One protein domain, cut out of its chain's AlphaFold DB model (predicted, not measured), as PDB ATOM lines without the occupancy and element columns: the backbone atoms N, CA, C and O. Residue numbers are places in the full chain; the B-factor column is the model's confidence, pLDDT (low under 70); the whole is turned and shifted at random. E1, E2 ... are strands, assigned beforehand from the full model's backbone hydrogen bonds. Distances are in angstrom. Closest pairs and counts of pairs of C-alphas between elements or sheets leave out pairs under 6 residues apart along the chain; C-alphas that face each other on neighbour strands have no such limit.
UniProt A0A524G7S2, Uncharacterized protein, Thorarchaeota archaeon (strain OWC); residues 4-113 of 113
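AT A GLANCE: This is residues 4 to 113 of the 113 residues of an uncharacterized protein of Thorarchaeota archaeon (strain OWC) (UniProt A0A524G7S2). A strongly twisted sheet of five antiparallel strands, E3 to E7, forms the main body, and a small two-stranded hairpin, E1 and E2, stands by its E7 edge. The first stretch, residues 4 to 16, crosses over one face of the sheet from the E3 side towards E1. The printed part has 110 residues with seven named strands, E1 to E7 in chain order, and no named helix; the class is all strand. The large sheet has the order E3, E4, E5, E6, E7 and is a meander, each strand the antiparallel neighbour of the one before. The whole is compact, with a radius of gyration of the C-alphas of 14.4 A and spans of 44 by 41 by 25 A.

IN THESE COORDINATES: Residues 4 to 16 hold no named element. E1, residues 17 to 21, begins at C-alpha 17 (73.329, 94.039, -42.522), and E2 is residues 27 to 31. E3, residues 44 to 51, measures 19.4 A and bends by 65 degrees at residue 47. E4, residues 61 to 72, is the longest strand by residues, 34.4 A from C-alpha 61 (62.047, 102.964, -63.439) to C-alpha 72. E5, residues 78 to 88, measures 32.3 A. E6, residues 91 to 100, measures 26.2 A and bends by 53 degrees at residue 94. E7, residues 106 to 112, ends at C-alpha 112 (66.348, 95.917, -47.657).

HOW THE PARTS SIT: In the hairpin of E1 and E2, antiparallel at 147 degrees, N 18 and O 30 are 2.9 A apart, within hydrogen-bond range. E1 has 10 pairs of C-alphas within 8 A of E7, the closest those of Val 20 and Gly 111 at 4.4 A. E7 is an edge strand of the large sheet; it forms a hairpin with E6 at 145 degrees, with N 97 and O 111 2.8 A apart. E5 and E6 form a hairpin at 158 degrees, with N 84 and O 96 at 2.8 A. E4 and E5 form one at 162 degrees, with N 66 and O 83 at 2.8 A. E3, the other edge strand, forms a hairpin with E4 at 152 degrees, with N 50 and O 67 at 2.9 A. E1 and E2 are both apart from E3, E4 and E5.

THE WHOLE: The C-alphas of Cys 39 and Lys 59 are the two farthest apart, 44.0 A. From edge to edge of the large sheet the strands' lines turn by 90 degrees. The link from E2 to E3, residues 32 to 43, is long; that from E3 to E4 is short, and the others are tight. The printed part has no cut, and it ends at residue 113, the chain's last residue. The mean pLDDT of the printed part is 92.9, and no printed residue is under 70.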
ATOM      1  N   ASP A   4      78.118  86.917 -66.273       75.69
ATOM      2  CA  ASP A   4      78.948  86.263 -65.247       75.69
ATOM      3  C   ASP A   4      80.188  87.132 -65.005       75.69
ATOM      4  O   ASP A   4      80.950  87.378 -65.943       75.69
ATOM      5  N   LEU A   5      80.346  87.653 -63.786       73.88
ATOM      6  CA  LEU A   5      81.418  88.597 -63.427       73.88
ATOM      7  C   LEU A   5      82.147  88.162 -62.147       73.88
ATOM      8  O   LEU A   5      82.693  88.980 -61.415       73.88
ATOM      9  N   SER A   6      82.166  86.859 -61.878       74.50
ATOM     10  CA  SER A   6      82.623  86.280 -60.607       74.50
ATOM     11  C   SER A   6      84.052  86.671 -60.188       74.50
ATOM     12  O   SER A   6      84.311  86.782 -58.997       74.50
ATOM     13  N   ASP A   7      84.960  86.947 -61.133       76.69
ATOM     14  CA  ASP A   7      86.350  87.351 -60.844       76.69
ATOM     15  C   ASP A   7      86.518  88.848 -60.507       76.69
ATOM     16  O   ASP A   7      87.618  89.295 -60.183       76.69
ATOM     17  N   GLN A   8      85.453  89.645 -60.636       83.12
ATOM     18  CA  GLN A   8      85.484  91.102 -60.447       83.12
ATOM     19  C   GLN A   8      84.793  91.554 -59.163       83.12
ATOM     20  O   GLN A   8      84.933  92.718 -58.797       83.12
ATOM     21  N   HIS A   9      84.073  90.647 -58.500       90.00
ATOM     22  CA  HIS A   9      83.224  90.971 -57.366       90.00
ATOM     23  C   HIS A   9      83.647  90.237 -56.098       90.00
ATOM     24  O   HIS A   9      84.133  89.105 -56.132       90.00
ATOM     25  N   THR A  10      83.428  90.883 -54.959       92.31
ATOM     26  CA  THR A  10      83.680  90.316 -53.628       92.31
ATOM     27  C   THR A  10      82.493  90.572 -52.705       92.31
ATOM     28  O   THR A  10      81.732  91.515 -52.905       92.31
ATOM     29  N   LEU A  11      82.335  89.761 -51.653       92.69
ATOM     30  CA  LEU A  11      81.259  89.971 -50.672       92.69
ATOM     31  C   LEU A  11      81.414  91.271 -49.865       92.69
ATOM     32  O   LEU A  11      80.466  91.671 -49.195       92.69
ATOM     33  N   ASP A  12      82.561  91.949 -49.937       92.38
ATOM     34  CA  ASP A  12      82.773  93.253 -49.296       92.38
ATOM     35  C   ASP A  12      81.937  94.371 -49.939       92.38
ATOM     36  O   ASP A  12      81.720  95.416 -49.330       92.38
ATOM     37  N   GLU A  13      81.426  94.143 -51.151       93.00
ATOM     38  CA  GLU A  13      80.492  95.049 -51.826       93.00
ATOM     39  C   GLU A  13      79.071  94.959 -51.261       93.00
ATOM     40  O   GLU A  13      78.289  95.901 -51.396       93.00
ATOM     41  N   LEU A  14      78.736  93.840 -50.609       94.56
ATOM     42  CA  LEU A  14      77.479  93.684 -49.891       94.56
ATOM     43  C   LEU A  14      77.594  94.284 -48.480       94.56
ATOM     44  O   LEU A  14      78.606  94.079 -47.792       94.56
ATOM     45  N   PRO A  15      76.542  94.969 -47.994       94.69
ATOM     46  CA  PRO A  15      76.527  95.470 -46.628       94.69
ATOM     47  C   PRO A  15      76.575  94.314 -45.623       94.69
ATOM     48  O   PRO A  15      76.151  93.193 -45.904       94.69
ATOM     49  N   ASP A  16      77.052  94.592 -44.412       94.31
ATOM     50  CA  ASP A  16      77.054  93.597 -43.330       94.31
ATOM     51  C   ASP A  16      75.634  93.224 -42.885       94.31
ATOM     52  O   ASP A  16      75.377  92.082 -42.500       94.31
ATOM     53  N   TYR A  17      74.704  94.179 -42.980       95.31
ATOM     54  CA  TYR A  17      73.329  94.039 -42.522       95.31
ATOM     55  C   TYR A  17      72.332  94.483 -43.584       95.31
ATOM     56  O   TYR A  17      72.552  95.457 -44.303       95.31
ATOM     57  N   VAL A  18      71.189  93.806 -43.600       95.38
ATOM     58  CA  VAL A  18      69.959  94.288 -44.231       95.38
ATOM     59  C   VAL A  18      68.930  94.599 -43.159       95.38
ATOM     60  O   VAL A  18      69.019  94.098 -42.041       95.38
ATOM     61  N   TYR A  19      67.938  95.414 -43.488       94.75
ATOM     62  CA  TYR A  19      66.937  95.849 -42.525       94.75
ATOM     63  C   TYR A  19      65.562  95.322 -42.899       94.75
ATOM     64  O   TYR A  19      65.080  95.530 -44.015       94.75
ATOM     65  N   VAL A  20      64.905  94.659 -41.949       93.00
ATOM     66  CA  VAL A  20      63.513  94.231 -42.091       93.00
ATOM     67  C   VAL A  20      62.598  95.177 -41.320       93.00
ATOM     68  O   VAL A  20      62.861  95.549 -40.174       93.00
ATOM     69  N   ALA A  21      61.501  95.594 -41.953       90.06
ATOM     70  CA  ALA A  21      60.516  96.459 -41.319       90.06
ATOM     71  C   ALA A  21      59.615  95.652 -40.371       90.06
ATOM     72  O   ALA A  21      58.878  94.766 -40.799       90.06
ATOM     73  N   LEU A  22      59.588  96.023 -39.089       89.38
ATOM     74  CA  LEU A  22      58.734  95.419 -38.058       89.38
ATOM     75  C   LEU A  22      57.477  96.265 -37.767       89.38
ATOM     76  O   LEU A  22      56.942  96.291 -36.649       89.38
ATOM     77  N   GLY A  23      57.015  97.023 -38.764       89.31
ATOM     78  CA  GLY A  23      55.906  97.964 -38.627       89.31
ATOM     79  C   GLY A  23      56.208  99.061 -37.601       89.31
ATOM     80  O   GLY A  23      57.193  99.785 -37.712       89.31
ATOM     81  N   ARG A  24      55.367  99.191 -36.565       92.50
ATOM     82  CA  ARG A  24      55.531 100.227 -35.522       92.50
ATOM     83  C   ARG A  24      56.735 100.007 -34.602       92.50
ATOM     84  O   ARG A  24      57.069 100.908 -33.840       92.50
ATOM     85  N   ARG A  25      57.351  98.821 -34.629       89.81
ATOM     86  CA  ARG A  25      58.531  98.496 -33.812       89.81
ATOM     87  C   ARG A  25      59.840  98.998 -34.432       89.81
ATOM     88  O   ARG A  25      60.884  98.848 -33.812       89.81
ATOM     89  N   GLY A  26      59.772  99.618 -35.611       91.50
ATOM     90  CA  GLY A  26      60.931 100.137 -36.325       91.50
ATOM     91  C   GLY A  26      61.507  99.107 -37.287       91.50
ATOM     92  O   GLY A  26      60.758  98.371 -37.935       91.50
ATOM     93  N   MET A  27      62.832  99.087 -37.391       92.56
ATOM     94  CA  MET A  27      63.580  98.193 -38.268       92.56
ATOM     95  C   MET A  27      64.504  97.310 -37.438       92.56
ATOM     96  O   MET A  27      65.096  97.781 -36.467       92.56
ATOM     97  N   GLU A  28      64.632  96.050 -37.836       93.19
ATOM     98  CA  GLU A  28      65.572  95.106 -37.236       93.19
ATOM     99  C   GLU A  28      66.705  94.813 -38.227       93.19
ATOM    100  O   GLU A  28      66.419  94.488 -39.383       93.19
ATOM    101  N   PRO A  29      67.979  94.974 -37.818       94.88
ATOM    102  CA  PRO A  29      69.110  94.573 -38.639       94.88
ATOM    103  C   PRO A  29      69.242  93.048 -38.632       94.88
ATOM    104  O   PRO A  29      69.262  92.424 -37.572       94.88
ATOM    105  N   LEU A  30      69.394  92.463 -39.813       92.19
ATOM    106  CA  LEU A  30      69.678  91.049 -40.012       92.19
ATOM    107  C   LEU A  30      71.033  90.901 -40.709       92.19
ATOM    108  O   LEU A  30      71.276  91.601 -41.696       92.19
ATOM    109  N   PRO A  31      71.929  90.032 -40.208       92.75
ATOM    110  CA  PRO A  31      73.232  89.828 -40.820       92.75
ATOM    111  C   PRO A  31      73.063  89.202 -42.206       92.75
ATOM    112  O   PRO A  31      72.426  88.161 -42.358       92.75
ATOM    113  N   LEU A  32      73.629  89.849 -43.222       93.94
ATOM    114  CA  LEU A  32      73.526  89.388 -44.607       93.94
ATOM    115  C   LEU A  32      74.555  88.301 -44.925       93.94
ATOM    116  O   LEU A  32      74.276  87.355 -45.657       93.94
ATOM    117  N   LYS A  33      75.759  88.452 -44.370       93.00
ATOM    118  CA  LYS A  33      76.926  87.617 -44.673       93.00
ATOM    119  C   LYS A  33      77.067  86.428 -43.715       93.00
ATOM    120  O   LYS A  33      78.171  85.973 -43.449       93.00
ATOM    121  N   GLU A  34      75.946  85.914 -43.211       92.44
ATOM    122  CA  GLU A  34      75.886  84.718 -42.364       92.44
ATOM    123  C   GLU A  34      75.103  83.589 -43.051       92.44
ATOM    124  O   GLU A  34      74.301  83.801 -43.962       92.44
ATOM    125  N   CYS A  35      75.357  82.347 -42.642       91.81
ATOM    126  CA  CYS A  35      74.696  81.189 -43.224       91.81
ATOM    127  C   CYS A  35      73.201  81.161 -42.876       91.81
ATOM    128  O   CYS A  35      72.836  81.089 -41.708       91.81
ATOM    129  N   THR A  36      72.342  81.093 -43.897       87.00
ATOM    130  CA  THR A  36      70.878  81.033 -43.723       87.00
ATOM    131  C   THR A  36      70.354  79.713 -43.134       87.00
ATOM    132  O   THR A  36      69.188  79.632 -42.751       87.00
ATOM    133  N   TYR A  37      71.168  78.656 -43.112       85.81
ATOM    134  CA  TYR A  37      70.800  77.355 -42.544       85.81
ATOM    135  C   TYR A  37      71.190  77.257 -41.064       85.81
ATOM    136  O   TYR A  37      72.127  77.924 -40.634       85.81
ATOM    137  N   GLU A  38      70.544  76.348 -40.320       82.94
ATOM    138  CA  GLU A  38      70.796  76.036 -38.898       82.94
ATOM    139  C   GLU A  38      72.185  75.402 -38.653       82.94
ATOM    140  O   GLU A  38      72.319  74.249 -38.243       82.94
ATOM    141  N   CYS A  39      73.257  76.128 -38.967       89.06
ATOM    142  CA  CYS A  39      74.627  75.705 -38.710       89.06
ATOM    143  C   CYS A  39      75.475  76.778 -38.026       89.06
ATOM    144  O   CYS A  39      76.631  76.490 -37.728       89.06
ATOM    145  N   ASP A  40      74.950  77.981 -37.774       82.00
ATOM    146  CA  ASP A  40      75.663  79.108 -37.146       82.00
ATOM    147  C   ASP A  40      77.003  79.445 -37.832       82.00
ATOM    148  O   ASP A  40      78.000  79.766 -37.179       82.00
ATOM    149  N   GLY A  41      77.082  79.257 -39.152       88.88
ATOM    150  CA  GLY A  41      78.254  79.626 -39.946       88.88
ATOM    151  C   GLY A  41      78.293  81.135 -40.168       88.88
ATOM    152  O   GLY A  41      77.303  81.700 -40.621       88.88
ATOM    153  N   LYS A  42      79.431  81.766 -39.867       90.06
ATOM    154  CA  LYS A  42      79.622  83.223 -39.992       90.06
ATOM    155  C   LYS A  42      80.423  83.648 -41.215       90.06
ATOM    156  O   LYS A  42      80.481  84.828 -41.521       90.06
ATOM    157  N   ASP A  43      81.023  82.677 -41.893       92.94
ATOM    158  CA  ASP A  43      81.914  82.906 -43.017       92.94
ATOM    159  C   ASP A  43      81.289  82.307 -44.278       92.94
ATOM    160  O   ASP A  43      80.913  81.122 -44.323       92.94
ATOM    161  N   LEU A  44      81.156  83.155 -45.295       95.00
ATOM    162  CA  LEU A  44      80.643  82.811 -46.611       95.00
ATOM    163  C   LEU A  44      81.732  83.036 -47.654       95.00
ATOM    164  O   LEU A  44      82.420  84.053 -47.649       95.00
ATOM    165  N   GLN A  45      81.826  82.107 -48.594       95.44
ATOM    166  CA  GLN A  45      82.663  82.222 -49.775       95.44
ATOM    167  C   GLN A  45      81.786  82.550 -50.986       95.44
ATOM    168  O   GLN A  45      80.799  81.854 -51.233       95.44
ATOM    169  N   LEU A  46      82.152  83.565 -51.771       96.06
ATOM    170  CA  LEU A  46      81.523  83.815 -53.069       96.06
ATOM    171  C   LEU A  46      81.962  82.741 -54.068       96.06
ATOM    172  O   LEU A  46      83.156  82.530 -54.273       96.06
ATOM    173  N   LEU A  47      80.994  82.070 -54.687       94.88
ATOM    174  CA  LEU A  47      81.240  81.100 -55.751       94.88
ATOM    175  C   LEU A  47      80.965  81.681 -57.130       94.88
ATOM    176  O   LEU A  47      81.681  81.375 -58.080       94.88
ATOM    177  N   LYS A  48      79.894  82.468 -57.248       95.00
ATOM    178  CA  LYS A  48      79.497  83.074 -58.511       95.00
ATOM    179  C   LYS A  48      78.742  84.368 -58.273       95.00
ATOM    180  O   LYS A  48      77.890  84.434 -57.392       95.00
ATOM    181  N   PHE A  49      79.010  85.353 -59.116       95.12
ATOM    182  CA  PHE A  49      78.203  86.557 -59.214       95.12
ATOM    183  C   PHE A  49      77.616  86.679 -60.616       95.12
ATOM    184  O   PHE A  49      78.302  86.456 -61.621       95.12
ATOM    185  N   SER A  50      76.338  87.045 -60.687       94.31
ATOM    186  CA  SER A  50      75.710  87.358 -61.959       94.31
ATOM    187  C   SER A  50      74.690  88.475 -61.871       94.31
ATOM    188  O   SER A  50      74.027  88.625 -60.854       94.31
ATOM    189  N   GLN A  51      74.524  89.224 -62.960       95.25
ATOM    190  CA  GLN A  51      73.515  90.279 -63.035       95.25
ATOM    191  C   GLN A  51      72.700  90.239 -64.329       95.25
ATOM    192  O   GLN A  51      73.178  89.784 -65.375       95.25
ATOM    193  N   THR A  52      71.455  90.719 -64.279       94.62
ATOM    194  CA  THR A  52      70.540  90.721 -65.438       94.62
ATOM    195  C   THR A  52      70.849  91.802 -66.471       94.62
ATOM    196  O   THR A  52      70.461  91.669 -67.636       94.62
ATOM    197  N   LYS A  53      71.530  92.877 -66.065       92.31
ATOM    198  CA  LYS A  53      71.890  94.033 -66.896       92.31
ATOM    199  C   LYS A  53      73.241  94.577 -66.452       92.31
ATOM    200  O   LYS A  53      73.576  94.465 -65.284       92.31
ATOM    201  N   ALA A  54      73.987  95.181 -67.374       88.25
ATOM    202  CA  ALA A  54      75.264  95.818 -67.054       88.25
ATOM    203  C   ALA A  54      75.098  97.203 -66.399       88.25
ATOM    204  O   ALA A  54      75.975  97.641 -65.664       88.25
ATOM    205  N   SER A  55      73.997  97.900 -66.693       91.00
ATOM    206  CA  SER A  55      73.696  99.238 -66.176       91.00
ATOM    207  C   SER A  55      72.184  99.510 -66.214       91.00
ATOM    208  O   SER A  55      71.489  98.904 -67.042       91.00
ATOM    209  N   PRO A  56      71.663 100.412 -65.359       93.69
ATOM    210  CA  PRO A  56      70.260 100.818 -65.403       93.69
ATOM    211  C   PRO A  56      69.980 101.695 -66.632       93.69
ATOM    212  O   PRO A  56      70.900 102.260 -67.231       93.69
ATOM    213  N   ILE A  57      68.707 101.829 -67.015       93.19
ATOM    214  CA  ILE A  57      68.292 102.849 -67.995       93.19
ATOM    215  C   ILE A  57      68.417 104.265 -67.406       93.19
ATOM    216  O   ILE A  57      68.196 104.477 -66.217       93.19
ATOM    217  N   GLU A  58      68.706 105.252 -68.258       93.06
ATOM    218  CA  GLU A  58      68.893 106.652 -67.835       93.06
ATOM    219  C   GLU A  58      67.600 107.360 -67.405       93.06
ATOM    220  O   GLU A  58      67.654 108.354 -66.690       93.06
ATOM    221  N   LYS A  59      66.432 106.912 -67.884       93.81
ATOM    222  CA  LYS A  59      65.137 107.547 -67.603       93.81
ATOM    223  C   LYS A  59      64.048 106.519 -67.358       93.81
ATOM    224  O   LYS A  59      63.914 105.572 -68.132       93.81
ATOM    225  N   GLY A  60      63.211 106.776 -66.361       94.44
ATOM    226  CA  GLY A  60      62.152 105.877 -65.917       94.44
ATOM    227  C   GLY A  60      62.599 104.956 -64.785       94.44
ATOM    228  O   GLY A  60      63.633 105.171 -64.161       94.44
ATOM    229  N   VAL A  61      61.782 103.943 -64.501       95.69
ATOM    230  CA  VAL A  61      62.047 102.964 -63.439       95.69
ATOM    231  C   VAL A  61      62.697 101.726 -64.040       95.69
ATOM    232  O   VAL A  61      62.230 101.229 -65.069       95.69
ATOM    233  N   ASP A  62      63.734 101.220 -63.379       96.31
ATOM    234  CA  ASP A  62      64.394  99.973 -63.751       96.31
ATOM    235  C   ASP A  62      64.674  99.073 -62.553       96.31
ATOM    236  O   ASP A  62      64.749  99.528 -61.414       96.31
ATOM    237  N   GLU A  63      64.881  97.792 -62.840       96.56
ATOM    238  CA  GLU A  63      65.339  96.803 -61.874       96.56
ATOM    239  C   GLU A  63      66.508  95.998 -62.451       96.56
ATOM    240  O   GLU A  63      66.450  95.483 -63.576       96.56
ATOM    241  N   ILE A  64      67.572  95.873 -61.657       96.62
ATOM    242  CA  ILE A  64      68.696  94.972 -61.913       96.62
ATOM    243  C   ILE A  64      68.677  93.908 -60.827       96.62
ATOM    244  O   ILE A  64      68.589  94.220 -59.643       96.62
ATOM    245  N   ILE A  65      68.731  92.646 -61.240       97.06
ATOM    246  CA  ILE A  65      68.841  91.523 -60.314       97.06
ATOM    247  C   ILE A  65      70.302  91.109 -60.306       97.06
ATOM    248  O   ILE A  65      70.839  90.777 -61.363       97.06
ATOM    249  N   GLU A  66      70.897  91.140 -59.125       96.81
ATOM    250  CA  GLU A  66      72.252  90.714 -58.805       96.81
ATOM    251  C   GLU A  66      72.160  89.442 -57.949       96.81
ATOM    252  O   GLU A  66      71.674  89.467 -56.818       96.81
ATOM    253  N   ASP A  67      72.605  88.319 -58.498       97.38
ATOM    254  CA  ASP A  67      72.623  87.022 -57.834       97.38
ATOM    255  C   ASP A  67      74.042  86.700 -57.366       97.38
ATOM    256  O   ASP A  67      74.955  86.514 -58.176       97.38
ATOM    257  N   TRP A  68      74.196  86.592 -56.048       97.06
ATOM    258  CA  TRP A  68      75.435  86.248 -55.364       97.06
ATOM    259  C   TRP A  68      75.326  84.815 -54.834       97.06
ATOM    260  O   TRP A  68      74.785  84.575 -53.752       97.06
ATOM    261  N   LEU A  69      75.803  83.840 -55.609       96.81
ATOM    262  CA  LEU A  69      75.871  82.446 -55.174       96.81
ATOM    263  C   LEU A  69      77.019  82.299 -54.181       96.81
ATOM    264  O   LEU A  69      78.191  82.446 -54.537       96.81
ATOM    265  N   VAL A  70      76.676  81.955 -52.950       96.25
ATOM    266  CA  VAL A  70      77.618  81.817 -51.846       96.25
ATOM    267  C   VAL A  70      77.628  80.397 -51.305       96.25
ATOM    268  O   VAL A  70      76.664  79.643 -51.437       96.25
ATOM    269  N   GLN A  71      78.733  80.037 -50.663       96.00
ATOM    270  CA  GLN A  71      78.889  78.795 -49.929       96.00
ATOM    271  C   GLN A  71      79.261  79.087 -48.483       96.00
ATOM    272  O   GLN A  71      80.222  79.798 -48.211       96.00
ATOM    273  N   CYS A  72      78.542  78.477 -47.544       95.69
ATOM    274  CA  CYS A  72      78.936  78.514 -46.142       95.69
ATOM    275  C   CYS A  72      80.221  77.709 -45.933       95.69
ATOM    276  O   CYS A  72      80.275  76.516 -46.248       95.69
ATOM    277  N   GLU A  73      81.244  78.316 -45.333       95.19
ATOM    278  CA  GLU A  73      82.512  77.623 -45.116       95.19
ATOM    279  C   GLU A  73      82.398  76.477 -44.102       95.19
ATOM    280  O   GLU A  73      83.141  75.495 -44.203       95.19
ATOM    281  N   LYS A  74      81.432  76.553 -43.176       94.75
ATOM    282  CA  LYS A  74      81.210  75.561 -42.114       94.75
ATOM    283  C   LYS A  74      80.438  74.330 -42.592       94.75
ATOM    284  O   LYS A  74      80.925  73.213 -42.445       94.75
ATOM    285  N   CYS A  75      79.232  74.507 -43.138       94.88
ATOM    286  CA  CYS A  75      78.371  73.385 -43.548       94.88
ATOM    287  C   CYS A  75      78.475  73.033 -45.036       94.88
ATOM    288  O   CYS A  75      77.864  72.056 -45.468       94.88
ATOM    289  N   LYS A  76      79.221  73.825 -45.820       94.69
ATOM    290  CA  LYS A  76      79.436  73.660 -47.267       94.69
ATOM    291  C   LYS A  76      78.175  73.735 -48.131       94.69
ATOM    292  O   LYS A  76      78.285  73.547 -49.342       94.69
ATOM    293  N   ARG A  77      77.011  74.051 -47.553       94.00
ATOM    294  CA  ARG A  77      75.784  74.324 -48.311       94.00
ATOM    295  C   ARG A  77      75.905  75.634 -49.071       94.00
ATOM    296  O   ARG A  77      76.562  76.567 -48.603       94.00
ATOM    297  N   GLN A  78      75.258  75.663 -50.225       95.69
ATOM    298  CA  GLN A  78      75.179  76.833 -51.081       95.69
ATOM    299  C   GLN A  78      73.807  77.480 -50.944       95.69
ATOM    300  O   GLN A  78      72.834  76.814 -50.611       95.69
ATOM    301  N   PHE A  79      73.751  78.780 -51.172       96.00
ATOM    302  CA  PHE A  79      72.513  79.531 -51.328       96.00
ATOM    303  C   PHE A  79      72.829  80.798 -52.119       96.00
ATOM    304  O   PHE A  79      73.990  81.190 -52.236       96.00
ATOM    305  N   THR A  80      71.811  81.431 -52.684       97.19
ATOM    306  CA  THR A  80      71.973  82.683 -53.424       97.19
ATOM    307  C   THR A  80      71.400  83.830 -52.614       97.19
ATOM    308  O   THR A  80      70.235  83.794 -52.213       97.19
ATOM    309  N   ILE A  81      72.211  84.864 -52.415       97.19
ATOM    310  CA  ILE A  81      71.744  86.176 -51.979       97.19
ATOM    311  C   ILE A  81      71.318  86.919 -53.245       97.19
ATOM    312  O   ILE A  81      72.155  87.266 -54.078       97.19
ATOM    313  N   ARG A  82      70.011  87.121 -53.421       97.75
ATOM    314  CA  ARG A  82      69.446  87.823 -54.576       97.75
ATOM    315  C   ARG A  82      69.148  89.267 -54.205       97.75
ATOM    316  O   ARG A  82      68.192  89.541 -53.480       97.75
ATOM    317  N   CYS A  83      69.931  90.186 -54.746       97.56
ATOM    318  CA  CYS A  83      69.728  91.621 -54.626       97.56
ATOM    319  C   CYS A  83      68.902  92.121 -55.819       97.56
ATOM    320  O   CYS A  83      69.350  92.111 -56.961       97.56
ATOM    321  N   ILE A  84      67.673  92.558 -55.556       97.19
ATOM    322  CA  ILE A  84      66.800  93.224 -56.523       97.19
ATOM    323  C   ILE A  84      66.989  94.723 -56.320       97.19
ATOM    324  O   ILE A  84      66.453  95.313 -55.379       97.19
ATOM    325  N   VAL A  85      67.803  95.314 -57.183       97.31
ATOM    326  CA  VAL A  85      68.200  96.714 -57.117       97.31
ATOM    327  C   VAL A  85      67.260  97.548 -57.965       97.31
ATOM    328  O   VAL A  85      67.181  97.347 -59.179       97.31
ATOM    329  N   ARG A  86      66.561  98.496 -57.343       97.06
ATOM    330  CA  ARG A  86      65.619  99.373 -58.039       97.06
ATOM    331  C   ARG A  86      66.256 100.719 -58.327       97.06
ATOM    332  O   ARG A  86      66.899 101.310 -57.460       97.06
ATOM    333  N   TYR A  87      66.036 101.208 -59.540       97.06
ATOM    334  CA  TYR A  87      66.545 102.481 -60.028       97.06
ATOM    335  C   TYR A  87      65.400 103.383 -60.498       97.06
ATOM    336  O   TYR A  87      64.425 102.901 -61.076       97.06
ATOM    337  N   ALA A  88      65.538 104.692 -60.294       97.00
ATOM    338  CA  ALA A  88      64.734 105.725 -60.944       97.00
ATOM    339  C   ALA A  88      65.673 106.731 -61.602       97.00
ATOM    340  O   ALA A  88      66.561 107.264 -60.946       97.00
ATOM    341  N   ASP A  89      65.474 106.969 -62.896       95.69
ATOM    342  CA  ASP A  89      66.268 107.911 -63.690       95.69
ATOM    343  C   ASP A  89      67.789 107.673 -63.556       95.69
ATOM    344  O   ASP A  89      68.588 108.598 -63.435       95.69
ATOM    345  N   GLY A  90      68.185 106.394 -63.549       93.88
ATOM    346  CA  GLY A  90      69.574 105.952 -63.401       93.88
ATOM    347  C   GLY A  90      70.113 105.942 -61.964       93.88
ATOM    348  O   GLY A  90      71.193 105.397 -61.739       93.88
ATOM    349  N   GLU A  91      69.378 106.471 -60.981       95.06
ATOM    350  CA  GLU A  91      69.795 106.506 -59.574       95.06
ATOM    351  C   GLU A  91      69.201 105.348 -58.766       95.06
ATOM    352  O   GLU A  91      68.022 105.018 -58.898       95.06
ATOM    353  N   ARG A  92      70.023 104.723 -57.915       94.94
ATOM    354  CA  ARG A  92      69.610 103.611 -57.044       94.94
ATOM    355  C   ARG A  92      68.679 104.131 -55.948       94.94
ATOM    356  O   ARG A  92      69.061 105.024 -55.198       94.94
ATOM    357  N   ILE A  93      67.485 103.553 -55.844       95.25
ATOM    358  CA  ILE A  93      66.470 103.927 -54.848       95.25
ATOM    359  C   ILE A  93      66.608 103.059 -53.600       95.25
ATOM    360  O   ILE A  93      66.662 103.574 -52.488       95.25
ATOM    361  N   ASP A  94      66.633 101.741 -53.793       94.69
ATOM    362  CA  ASP A  94      66.780 100.752 -52.733       94.69
ATOM    363  C   ASP A  94      67.194  99.394 -53.306       94.69
ATOM    364  O   ASP A  94      67.133  99.140 -54.517       94.69
ATOM    365  N   THR A  95      67.601  98.504 -52.409       96.94
ATOM    366  CA  THR A  95      67.898  97.111 -52.722       96.94
ATOM    367  C   THR A  95      67.060  96.206 -51.845       96.94
ATOM    368  O   THR A  95      67.195  96.209 -50.624       96.94
ATOM    369  N   ARG A  96      66.213  95.385 -52.463       96.69
ATOM    370  CA  ARG A  96      65.531  94.284 -51.779       96.69
ATOM    371  C   ARG A  96      66.407  93.039 -51.831       96.69
ATOM    372  O   ARG A  96      66.912  92.696 -52.893       96.69
ATOM    373  N   VAL A  97      66.526  92.330 -50.715       97.44
ATOM    374  CA  VAL A  97      67.291  91.084 -50.633       97.44
ATOM    375  C   VAL A  97      66.376  89.902 -50.368       97.44
ATOM    376  O   VAL A  97      65.701  89.853 -49.339       97.44
ATOM    377  N   ASP A  98      66.390  88.940 -51.283       96.62
ATOM    378  CA  ASP A  98      65.751  87.634 -51.136       96.62
ATOM    379  C   ASP A  98      66.824  86.542 -50.981       96.62
ATOM    380  O   ASP A  98      67.923  86.661 -51.528       96.62
ATOM    381  N   ILE A  99      66.501  85.454 -50.275       96.19
ATOM    382  CA  ILE A  99      67.366  84.265 -50.191       96.19
ATOM    383  C   ILE A  99      66.790  83.148 -51.054       96.19
ATOM    384  O   ILE A  99      65.621  82.788 -50.917       96.19
ATOM    385  N   ILE A 100      67.615  82.571 -51.924       96.44
ATOM    386  CA  ILE A 100      67.279  81.386 -52.721       96.44
ATOM    387  C   ILE A 100      68.094  80.208 -52.189       96.44
ATOM    388  O   ILE A 100      69.313  80.318 -52.067       96.44
ATOM    389  N   ASP A 101      67.442  79.100 -51.849       92.94
ATOM    390  CA  ASP A 101      68.135  77.904 -51.372       92.94
ATOM    391  C   ASP A 101      68.843  77.131 -52.501       92.94
ATOM    392  O   ASP A 101      68.756  77.465 -53.683       92.94
ATOM    393  N   ASP A 102      69.557  76.075 -52.120       89.00
ATOM    394  CA  ASP A 102      70.263  75.144 -53.007       89.00
ATOM    395  C   ASP A 102      69.355  74.334 -53.948       89.00
ATOM    396  O   ASP A 102      69.851  73.626 -54.825       89.00
ATOM    397  N   THR A 103      68.033  74.428 -53.790       89.75
ATOM    398  CA  THR A 103      67.032  73.789 -54.654       89.75
ATOM    399  C   THR A 103      66.330  74.780 -55.585       89.75
ATOM    400  O   THR A 103      65.284  74.458 -56.149       89.75
ATOM    401  N   ASP A 104      66.895  75.985 -55.744       89.31
ATOM    402  CA  ASP A 104      66.324  77.125 -56.477       89.31
ATOM    403  C   ASP A 104      64.987  77.632 -55.905       89.31
ATOM    404  O   ASP A 104      64.246  78.387 -56.550       89.31
ATOM    405  N   LYS A 105      64.653  77.262 -54.666       92.38
ATOM    406  CA  LYS A 105      63.447  77.746 -54.006       92.38
ATOM    407  C   LYS A 105      63.744  79.071 -53.316       92.38
ATOM    408  O   LYS A 105      64.615  79.181 -52.458       92.38
ATOM    409  N   ASN A 106      62.952  80.088 -53.650       92.56
ATOM    410  CA  ASN A 106      62.987  81.368 -52.951       92.56
ATOM    411  C   ASN A 106      62.425  81.194 -51.525       92.56
ATOM    412  O   ASN A 106      61.241  80.888 -51.350       92.56
ATOM    413  N   LEU A 107      63.284  81.367 -50.518       89.81
ATOM    414  CA  LEU A 107      62.948  81.339 -49.091       89.81
ATOM    415  C   LEU A 107      62.265  82.633 -48.625       89.81
ATOM    416  O   LEU A 107      61.681  82.665 -47.542       89.81
ATOM    417  N   GLY A 108      62.271  83.665 -49.464       90.19
ATOM    418  CA  GLY A 108      61.562  84.916 -49.271       90.19
ATOM    419  C   GLY A 108      62.488  86.097 -49.017       90.19
ATOM    420  O   GLY A 108      63.710  86.022 -49.146       90.19
ATOM    421  N   TRP A 109      61.847  87.208 -48.664       90.75
ATOM    422  CA  TRP A 109      62.488  88.483 -48.380       90.75
ATOM    423  C   TRP A 109      63.206  88.453 -47.029       90.75
ATOM    424  O   TRP A 109      62.571  88.211 -46.001       90.75
ATOM    425  N   LEU A 110      64.511  88.732 -47.041       92.06
ATOM    426  CA  LEU A 110      65.333  88.881 -45.842       92.06
ATOM    427  C   LEU A 110      65.270  90.314 -45.306       92.06
ATOM    428  O   LEU A 110      65.082  90.525 -44.114       92.06
ATOM    429  N   GLY A 111      65.410  91.309 -46.178       93.38
ATOM    430  CA  GLY A 111      65.432  92.715 -45.789       93.38
ATOM    431  C   GLY A 111      65.796  93.626 -46.953       93.38
ATOM    432  O   GLY A 111      65.907  93.179 -48.097       93.38
ATOM    433  N   SER A 112      65.952  94.913 -46.671       94.00
ATOM    434  CA  SER A 112      66.348  95.917 -47.657       94.00
ATOM    435  C   SER A 112      67.435  96.843 -47.117       94.00
ATOM    436  O   SER A 112      67.606  96.953 -45.899       94.00
ATOM    437  N   TYR A 113      68.156  97.502 -48.021       93.81
ATOM    438  CA  TYR A 113      69.140  98.543 -47.721       93.81
ATOM    439  C   TYR A 113      69.247  99.561 -48.859       93.81
ATOM    440  O   TYR A 113      68.801  99.245 -49.990       93.81
TER     441      TYR A 113